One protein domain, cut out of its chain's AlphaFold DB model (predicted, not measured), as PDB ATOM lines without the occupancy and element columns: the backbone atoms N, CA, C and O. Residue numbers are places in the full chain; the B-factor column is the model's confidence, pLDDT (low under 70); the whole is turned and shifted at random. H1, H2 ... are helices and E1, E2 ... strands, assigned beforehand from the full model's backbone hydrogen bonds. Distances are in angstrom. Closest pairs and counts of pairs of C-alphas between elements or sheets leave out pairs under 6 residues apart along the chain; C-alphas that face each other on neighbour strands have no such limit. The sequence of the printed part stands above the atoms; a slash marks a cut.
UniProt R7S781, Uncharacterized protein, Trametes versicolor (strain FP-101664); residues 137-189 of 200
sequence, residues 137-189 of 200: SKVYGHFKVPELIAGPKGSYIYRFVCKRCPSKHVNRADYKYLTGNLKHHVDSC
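This is residues 137 to 189 of the 200 residues of an uncharacterized protein of Trametes versicolor (strain FP-101664) (UniProt R7S781). A narrow, three-stranded antiparallel sheet, E1, E2 and E3, has two short helices, H1 and H2, gathered near one end, where they touch each other; the turn between E1 and E2 lies at the opposite end. H2 only grazes the sheet, mainly near E3, while H1 is not on it. The printed part has 53 residues, with two named helices and three named strands in the order H1, E1, E2, E3, H2, and its class is mixed, helices and strands. The strands form a meander, each the antiparallel neighbour of the one before, in the order E1, E2, E3. The whole is compact, with a radius of gyration of the C-alphas of 11.1 A, yet elongated in outline, spanning 33 by 21 by 15 A.

H1, residues 138 to 142, begins with C-alpha 138 at (41.962, 23.094, 72.292) and is 7.6 A long from first to last C-alpha. E1, residues 147 to 150, measures 9.8 A. E2, residues 156 to 161, is the longest strand by residues at 15.9 A, and its C-alpha 156 is at (63.539, 25.234, 80.871). E3, residues 169 to 173, measures 13.4 A. H2, residues 180 to 188, measures 12.2 A and ends with C-alpha 188 at (39.559, 35.310, 81.391).

E2 is the inner strand of the sheet, and E1 and E3 are its edge strands. E1 and E2 form a hairpin, antiparallel at 150 degrees, with N 149 and O 157 within hydrogen-bond range at 2.8 A. E2 and E3 form a second hairpin, antiparallel at 160 degrees, with N 160 and O 170 within range at 2.8 A. H2 only grazes the sheet, with its residues 181 to 185; the closest C-alphas of E3 and H2, those of Val 170 and Leu 182, are 6.8 A apart. H1 and H2 touch, and their closest C-alphas, those of Val 139 and Lys 183, are 6.3 A apart. H1 is apart from E2 and from E3. In H2 every O i to N i+4 pair is within hydrogen-bond range; in H1 0 of 1 is, beside 2 of 2 O i to N i+3 pairs.

The two C-alphas farthest apart, those of Lys 153 and Asp 187, are 33.1 A apart. The printed part has no cut. The links H1 to E1 and E1 to E2 are tight, E2 to E3 and E3 to H2 are short, and no link is long. The mean pLDDT of the printed part is 89.3, and no printed residue is under 70.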
ATOM      1  N   SER A 137      45.166  19.547  73.342       84.00
ATOM      2  CA  SER A 137      44.037  20.276  73.930       84.00
ATOM      3  C   SER A 137      43.732  21.561  73.151       84.00
ATOM      4  O   SER A 137      44.634  22.308  72.770       84.00
ATOM      5  N   LYS A 138      42.436  21.861  72.961       85.25
ATOM      6  CA  LYS A 138      41.962  23.094  72.292       85.25
ATOM      7  C   LYS A 138      42.531  24.377  72.917       85.25
ATOM      8  O   LYS A 138      42.670  25.380  72.227       85.25
ATOM      9  N   VAL A 139      42.898  24.328  74.200       89.50
ATOM     10  CA  VAL A 139      43.487  25.442  74.960       89.50
ATOM     11  C   VAL A 139      44.771  25.956  74.299       89.50
ATOM     12  O   VAL A 139      44.965  27.166  74.216       89.50
ATOM     13  N   TYR A 140      45.618  25.073  73.758       89.94
ATOM     14  CA  TYR A 140      46.866  25.486  73.105       89.94
ATOM     15  C   TYR A 140      46.639  26.248  71.795       89.94
ATOM     16  O   TYR A 140      47.468  27.073  71.423       89.94
ATOM     17  N   GLY A 141      45.490  26.063  71.134       90.50
ATOM     18  CA  GLY A 141      45.131  26.818  69.930       90.50
ATOM     19  C   GLY A 141      45.034  28.331  70.163       90.50
ATOM     20  O   GLY A 141      45.222  29.104  69.222       90.50
ATOM     21  N   HIS A 142      44.810  28.754  71.411       91.81
ATOM     22  CA  HIS A 142      44.722  30.158  71.820       91.81
ATOM     23  C   HIS A 142      46.087  30.859  71.942       91.81
ATOM     24  O   HIS A 142      46.170  32.088  71.899       91.81
ATOM     25  N   PHE A 143      47.168  30.092  72.067       93.19
ATOM     26  CA  PHE A 143      48.520  30.612  72.246       93.19
ATOM     27  C   PHE A 143      49.336  30.437  70.965       93.19
ATOM     28  O   PHE A 143      49.051  29.574  70.131       93.19
ATOM     29  N   LYS A 144      50.340  31.294  70.773       92.19
ATOM     30  CA  LYS A 144      51.368  31.089  69.748       92.19
ATOM     31  C   LYS A 144      52.236  29.883  70.121       92.19
ATOM     32  O   LYS A 144      52.192  29.402  71.254       92.19
ATOM     33  N   VAL A 145      53.031  29.419  69.155       89.19
ATOM     34  CA  VAL A 145      54.095  28.441  69.416       89.19
ATOM     35  C   VAL A 145      54.947  28.981  70.572       89.19
ATOM     36  O   VAL A 145      55.313  30.158  70.547       89.19
ATOM     37  N   PRO A 146      55.181  28.172  71.614       91.56
ATOM     38  CA  PRO A 146      55.849  28.603  72.827       91.56
ATOM     39  C   PRO A 146      57.295  28.959  72.506       91.56
ATOM     40  O   PRO A 146      57.943  28.335  71.662       91.56
ATOM     41  N   GLU A 147      57.827  29.914  73.243       90.25
ATOM     42  CA  GLU A 147      59.260  30.164  73.238       90.25
ATOM     43  C   GLU A 147      59.883  29.433  74.419       90.25
ATOM     44  O   GLU A 147      59.386  29.520  75.545       90.25
ATOM     45  N   LEU A 148      60.952  28.683  74.156       90.69
ATOM     46  CA  LEU A 148      61.708  28.015  75.202       90.69
ATOM     47  C   LEU A 148      62.766  28.970  75.734       90.69
ATOM     48  O   LEU A 148      63.663  29.389  75.005       90.69
ATOM     49  N   ILE A 149      62.650  29.307  77.009       92.19
ATOM     50  CA  ILE A 149      63.567  30.191  77.712       92.19
ATOM     51  C   ILE A 149      64.392  29.332  78.664       92.19
ATOM     52  O   ILE A 149      63.841  28.613  79.503       92.19
ATOM     53  N   ALA A 150      65.716  29.404  78.531       92.00
ATOM     54  CA  ALA A 150      66.630  28.796  79.485       92.00
ATOM     55  C   ALA A 150      66.537  29.557  80.816       92.00
ATOM     56  O   ALA A 150      66.848  30.744  80.903       92.00
ATOM     57  N   GLY A 151      66.052  28.874  81.845       89.44
ATOM     58  CA  GLY A 151      66.014  29.356  83.212       89.44
ATOM     59  C   GLY A 151      67.353  29.162  83.932       89.44
ATOM     60  O   GLY A 151      68.257  28.471  83.448       89.44
ATOM     61  N   PRO A 152      67.493  29.739  85.136       86.62
ATOM     62  CA  PRO A 152      68.663  29.509  85.968       86.62
ATOM     63  C   PRO A 152      68.802  28.015  86.296       86.62
ATOM     64  O   PRO A 152      67.810  27.292  86.439       86.62
ATOM     65  N   LYS A 153      70.052  27.556  86.425       89.69
ATOM     66  CA  LYS A 153      70.416  26.162  86.748       89.69
ATOM     67  C   LYS A 153      70.038  25.125  85.676       89.69
ATOM     68  O   LYS A 153      69.856  23.957  86.003       89.69
ATOM     69  N   GLY A 154      69.912  25.533  84.411       88.31
ATOM     70  CA  GLY A 154      69.600  24.611  83.310       88.31
ATOM     71  C   GLY A 154      68.146  24.129  83.295       88.31
ATOM     72  O   GLY A 154      67.836  23.137  82.645       88.31
ATOM     73  N   SER A 155      67.253  24.810  84.018       90.44
ATOM     74  CA  SER A 155      65.813  24.581  83.896       90.44
ATOM     75  C   SER A 155      65.283  25.197  82.599       90.44
ATOM     76  O   SER A 155      65.838  26.177  82.111       90.44
ATOM     77  N   TYR A 156      64.201  24.655  82.040       89.94
ATOM     78  CA  TYR A 156      63.539  25.234  80.871       89.94
ATOM     79  C   TYR A 156      62.145  25.752  81.224       89.94
ATOM     80  O   TYR A 156      61.373  25.104  81.942       89.94
ATOM     81  N   ILE A 157      61.830  26.943  80.716       92.50
ATOM     82  CA  ILE A 157      60.538  27.603  80.879       92.50
ATOM     83  C   ILE A 157      59.935  27.818  79.494       92.50
ATOM     84  O   ILE A 157      60.513  28.489  78.647       92.50
ATOM     85  N   TYR A 158      58.744  27.279  79.278       91.88
ATOM     86  CA  TYR A 158      57.938  27.532  78.093       91.88
ATOM     87  C   TYR A 158      57.116  28.798  78.318       91.88
ATOM     88  O   TYR A 158      56.267  28.847  79.216       91.88
ATOM     89  N   ARG A 159      57.348  29.818  77.494       94.12
ATOM     90  CA  ARG A 159      56.558  31.050  77.475       94.12
ATOM     91  C   ARG A 159      55.470  30.947  76.416       94.12
ATOM     92  O   ARG A 159      55.745  30.957  75.218       94.12
ATOM     93  N   PHE A 160      54.223  30.879  76.865       93.94
ATOM     94  CA  PHE A 160      53.040  30.861  76.013       93.94
ATOM     95  C   PHE A 160      52.514  32.278  75.837       93.94
ATOM     96  O   PHE A 160      51.979  32.866  76.776       93.94
ATOM     97  N   VAL A 161      52.633  32.828  74.634       94.44
ATOM     98  CA  VAL A 161      52.106  34.161  74.316       94.44
ATOM     99  C   VAL A 161      50.684  34.027  73.780       94.44
ATOM    100  O   VAL A 161      50.435  33.242  72.862       94.44
ATOM    101  N   CYS A 162      49.742  34.781  74.345       94.25
ATOM    102  CA  CYS A 162      48.359  34.789  73.876       94.25
ATOM    103  C   CYS A 162      48.275  35.363  72.449       94.25
ATOM    104  O   CYS A 162      48.852  36.413  72.161       94.25
ATOM    105  N   LYS A 163      47.539  34.700  71.542       92.81
ATOM    106  CA  LYS A 163      47.334  35.205  70.170       92.81
ATOM    107  C   LYS A 163      46.496  36.483  70.138       92.81
ATOM    108  O   LYS A 163      46.736  37.325  69.281       92.81
ATOM    109  N   ARG A 164      45.532  36.616  71.057       89.81
ATOM    110  CA  ARG A 164      44.629  37.776  71.139       89.81
ATOM    111  C   ARG A 164      45.291  38.975  71.811       89.81
ATOM    112  O   ARG A 164      45.194  40.092  71.318       89.81
ATOM    113  N   CYS A 165      45.977  38.741  72.927       90.56
ATOM    114  CA  CYS A 165      46.617  39.782  73.726       90.56
ATOM    115  C   CYS A 165      48.123  39.501  73.831       90.56
ATOM    116  O   CYS A 165      48.537  38.900  74.819       90.56
ATOM    117  N   PRO A 166      48.963  39.944  72.877       90.62
ATOM    118  CA  PRO A 166      50.398  39.637  72.888       90.62
ATOM    119  C   PRO A 166      51.141  40.195  74.113       90.62
ATOM    120  O   PRO A 166      52.201  39.691  74.465       90.62
ATOM    121  N   SER A 167      50.568  41.192  74.796       92.25
ATOM    122  CA  SER A 167      51.058  41.690  76.088       92.25
ATOM    123  C   SER A 167      50.934  40.644  77.212       92.25
ATOM    124  O   SER A 167      51.776  40.584  78.109       92.25
ATOM    125  N   LYS A 168      49.924  39.764  77.155       92.75
ATOM    126  CA  LYS A 168      49.696  38.718  78.159       92.75
ATOM    127  C   LYS A 168      50.369  37.411  77.741       92.75
ATOM    128  O   LYS A 168      50.163  36.899  76.638       92.75
ATOM    129  N   HIS A 169      51.120  36.827  78.664       94.50
ATOM    130  CA  HIS A 169      51.799  35.552  78.469       94.50
ATOM    131  C   HIS A 169      51.715  34.688  79.732       94.50
ATOM    132  O   HIS A 169      51.549  35.194  80.839       94.50
ATOM    133  N   VAL A 170      51.804  33.370  79.556       94.25
ATOM    134  CA  VAL A 170      51.795  32.381  80.638       94.25
ATOM    135  C   VAL A 170      53.113  31.618  80.599       94.25
ATOM    136  O   VAL A 170      53.438  30.994  79.591       94.25
ATOM    137  N   ASN A 171      53.867  31.651  81.695       93.31
ATOM    138  CA  ASN A 171      55.121  30.911  81.826       93.31
ATOM    139  C   ASN A 171      54.870  29.557  82.495       93.31
ATOM    140  O   ASN A 171      54.195  29.474  83.524       93.31
ATOM    141  N   ARG A 172      55.434  28.492  81.924       91.06
ATOM    142  CA  ARG A 172      55.322  27.126  82.440       91.06
ATOM    143  C   ARG A 172      56.697  26.482  82.521       91.06
ATOM    144  O   ARG A 172      57.390  26.391  81.519       91.06
ATOM    145  N   ALA A 173      57.074  26.010  83.702       89.56
ATOM    146  CA  ALA A 173      58.272  25.192  83.854       89.56
ATOM    147  C   ALA A 173      58.031  23.772  83.318       89.56
ATOM    148  O   ALA A 173      56.917  23.256  83.444       89.56
ATOM    149  N   ASP A 174      59.076  23.142  82.781       81.00
ATOM    150  CA  ASP A 174      59.033  21.802  82.167       81.00
ATOM    151  C   ASP A 174      58.431  20.716  83.083       81.00
ATOM    152  O   ASP A 174      57.654  19.874  82.647       81.00
ATOM    153  N   TYR A 175      58.664  20.808  84.397       79.75
ATOM    154  CA  TYR A 175      58.169  19.833  85.377       79.75
ATOM    155  C   TYR A 175      56.701  20.030  85.808       79.75
ATOM    156  O   TYR A 175      56.149  19.187  86.520       79.75
ATOM    157  N   LYS A 176      56.033  21.136  85.437       76.50
ATOM    158  CA  LYS A 176      54.637  21.379  85.842       76.50
ATOM    159  C   LYS A 176      53.671  20.769  84.831       76.50
ATOM    160  O   LYS A 176      53.428  21.341  83.771       76.50
ATOM    161  N   TYR A 177      53.028  19.659  85.186       70.25
ATOM    162  CA  TYR A 177      51.996  19.018  84.355       70.25
ATOM    163  C   TYR A 177      50.626  19.717  84.391       70.25
ATOM    164  O   TYR A 177      49.805  19.504  83.499       70.25
ATOM    165  N   LEU A 178      50.382  20.594  85.368       74.62
ATOM    166  CA  LEU A 178      49.089  21.258  85.538       74.62
ATOM    167  C   LEU A 178      48.834  22.291  84.430       74.62
ATOM    168  O   LEU A 178      49.522  23.305  84.321       74.62
ATOM    169  N   THR A 179      47.797  22.055  83.626       77.00
ATOM    170  CA  THR A 179      47.332  22.958  82.556       77.00
ATOM    171  C   THR A 179      46.361  24.036  83.048       77.00
ATOM    172  O   THR A 179      45.832  24.795  82.235       77.00
ATOM    173  N   GLY A 180      46.108  24.111  84.360       85.44
ATOM    174  CA  GLY A 180      45.111  25.008  84.957       85.44
ATOM    175  C   GLY A 180      45.328  26.477  84.591       85.44
ATOM    176  O   GLY A 180      44.388  27.146  84.170       85.44
ATOM    177  N   ASN A 181      46.578  26.946  84.622       87.19
ATOM    178  CA  ASN A 181      46.913  28.345  84.329       87.19
ATOM    179  C   ASN A 181      46.572  28.751  82.889       87.19
ATOM    180  O   ASN A 181      46.124  29.870  82.655       87.19
ATOM    181  N   LEU A 182      46.763  27.846  81.920       90.81
ATOM    182  CA  LEU A 182      46.439  28.132  80.522       90.81
ATOM    183  C   LEU A 182      44.925  28.217  80.331       90.81
ATOM    184  O   LEU A 182      44.454  29.108  79.632       90.81
ATOM    185  N   LYS A 183      44.162  27.324  80.976       91.38
ATOM    186  CA  LYS A 183      42.698  27.348  80.912       91.38
ATOM    187  C   LYS A 183      42.136  28.622  81.550       91.38
ATOM    188  O   LYS A 183      41.383  29.326  80.893       91.38
ATOM    189  N   HIS A 184      42.593  28.976  82.752       93.12
ATOM    190  CA  HIS A 184      42.187  30.214  83.425       93.12
ATOM    191  C   HIS A 184      42.497  31.458  82.581       93.12
ATOM    192  O   HIS A 184      41.703  32.398  82.520       93.12
ATOM    193  N   HIS A 185      43.638  31.467  81.884       93.00
ATOM    194  CA  HIS A 185      43.932  32.529  80.929       93.00
ATOM    195  C   HIS A 185      42.919  32.558  79.783       93.00
ATOM    196  O   HIS A 185      42.416  33.628  79.483       93.00
ATOM    197  N   VAL A 186      42.599  31.424  79.151       91.69
ATOM    198  CA  VAL A 186      41.611  31.382  78.055       91.69
ATOM    199  C   VAL A 186      40.228  31.845  78.521       91.69
ATOM    200  O   VAL A 186      39.605  32.636  77.819       91.69
ATOM    201  N   ASP A 187      39.791  31.417  79.706       91.38
ATOM    202  CA  ASP A 187      38.480  31.761  80.269       91.38
ATOM    203  C   ASP A 187      38.382  33.264  80.610       91.38
ATOM    204  O   ASP A 187      37.353  33.896  80.388       91.38
ATOM    205  N   SER A 188      39.477  33.868  81.091       91.00
ATOM    206  CA  SER A 188      39.559  35.310  81.391       91.00
ATOM    207  C   SER A 188      39.973  36.176  80.195       91.00
ATOM    208  O   SER A 188      39.830  37.404  80.226       91.00
ATOM    209  N   CYS A 189      40.493  35.573  79.122       91.69
ATOM    210  CA  CYS A 189      40.869  36.263  77.896       91.69
ATOM    211  C   CYS A 189      39.606  36.567  77.091       91.69
ATOM    212  O   CYS A 189      39.255  35.863  76.136       91.69
TER     213      CYS A 189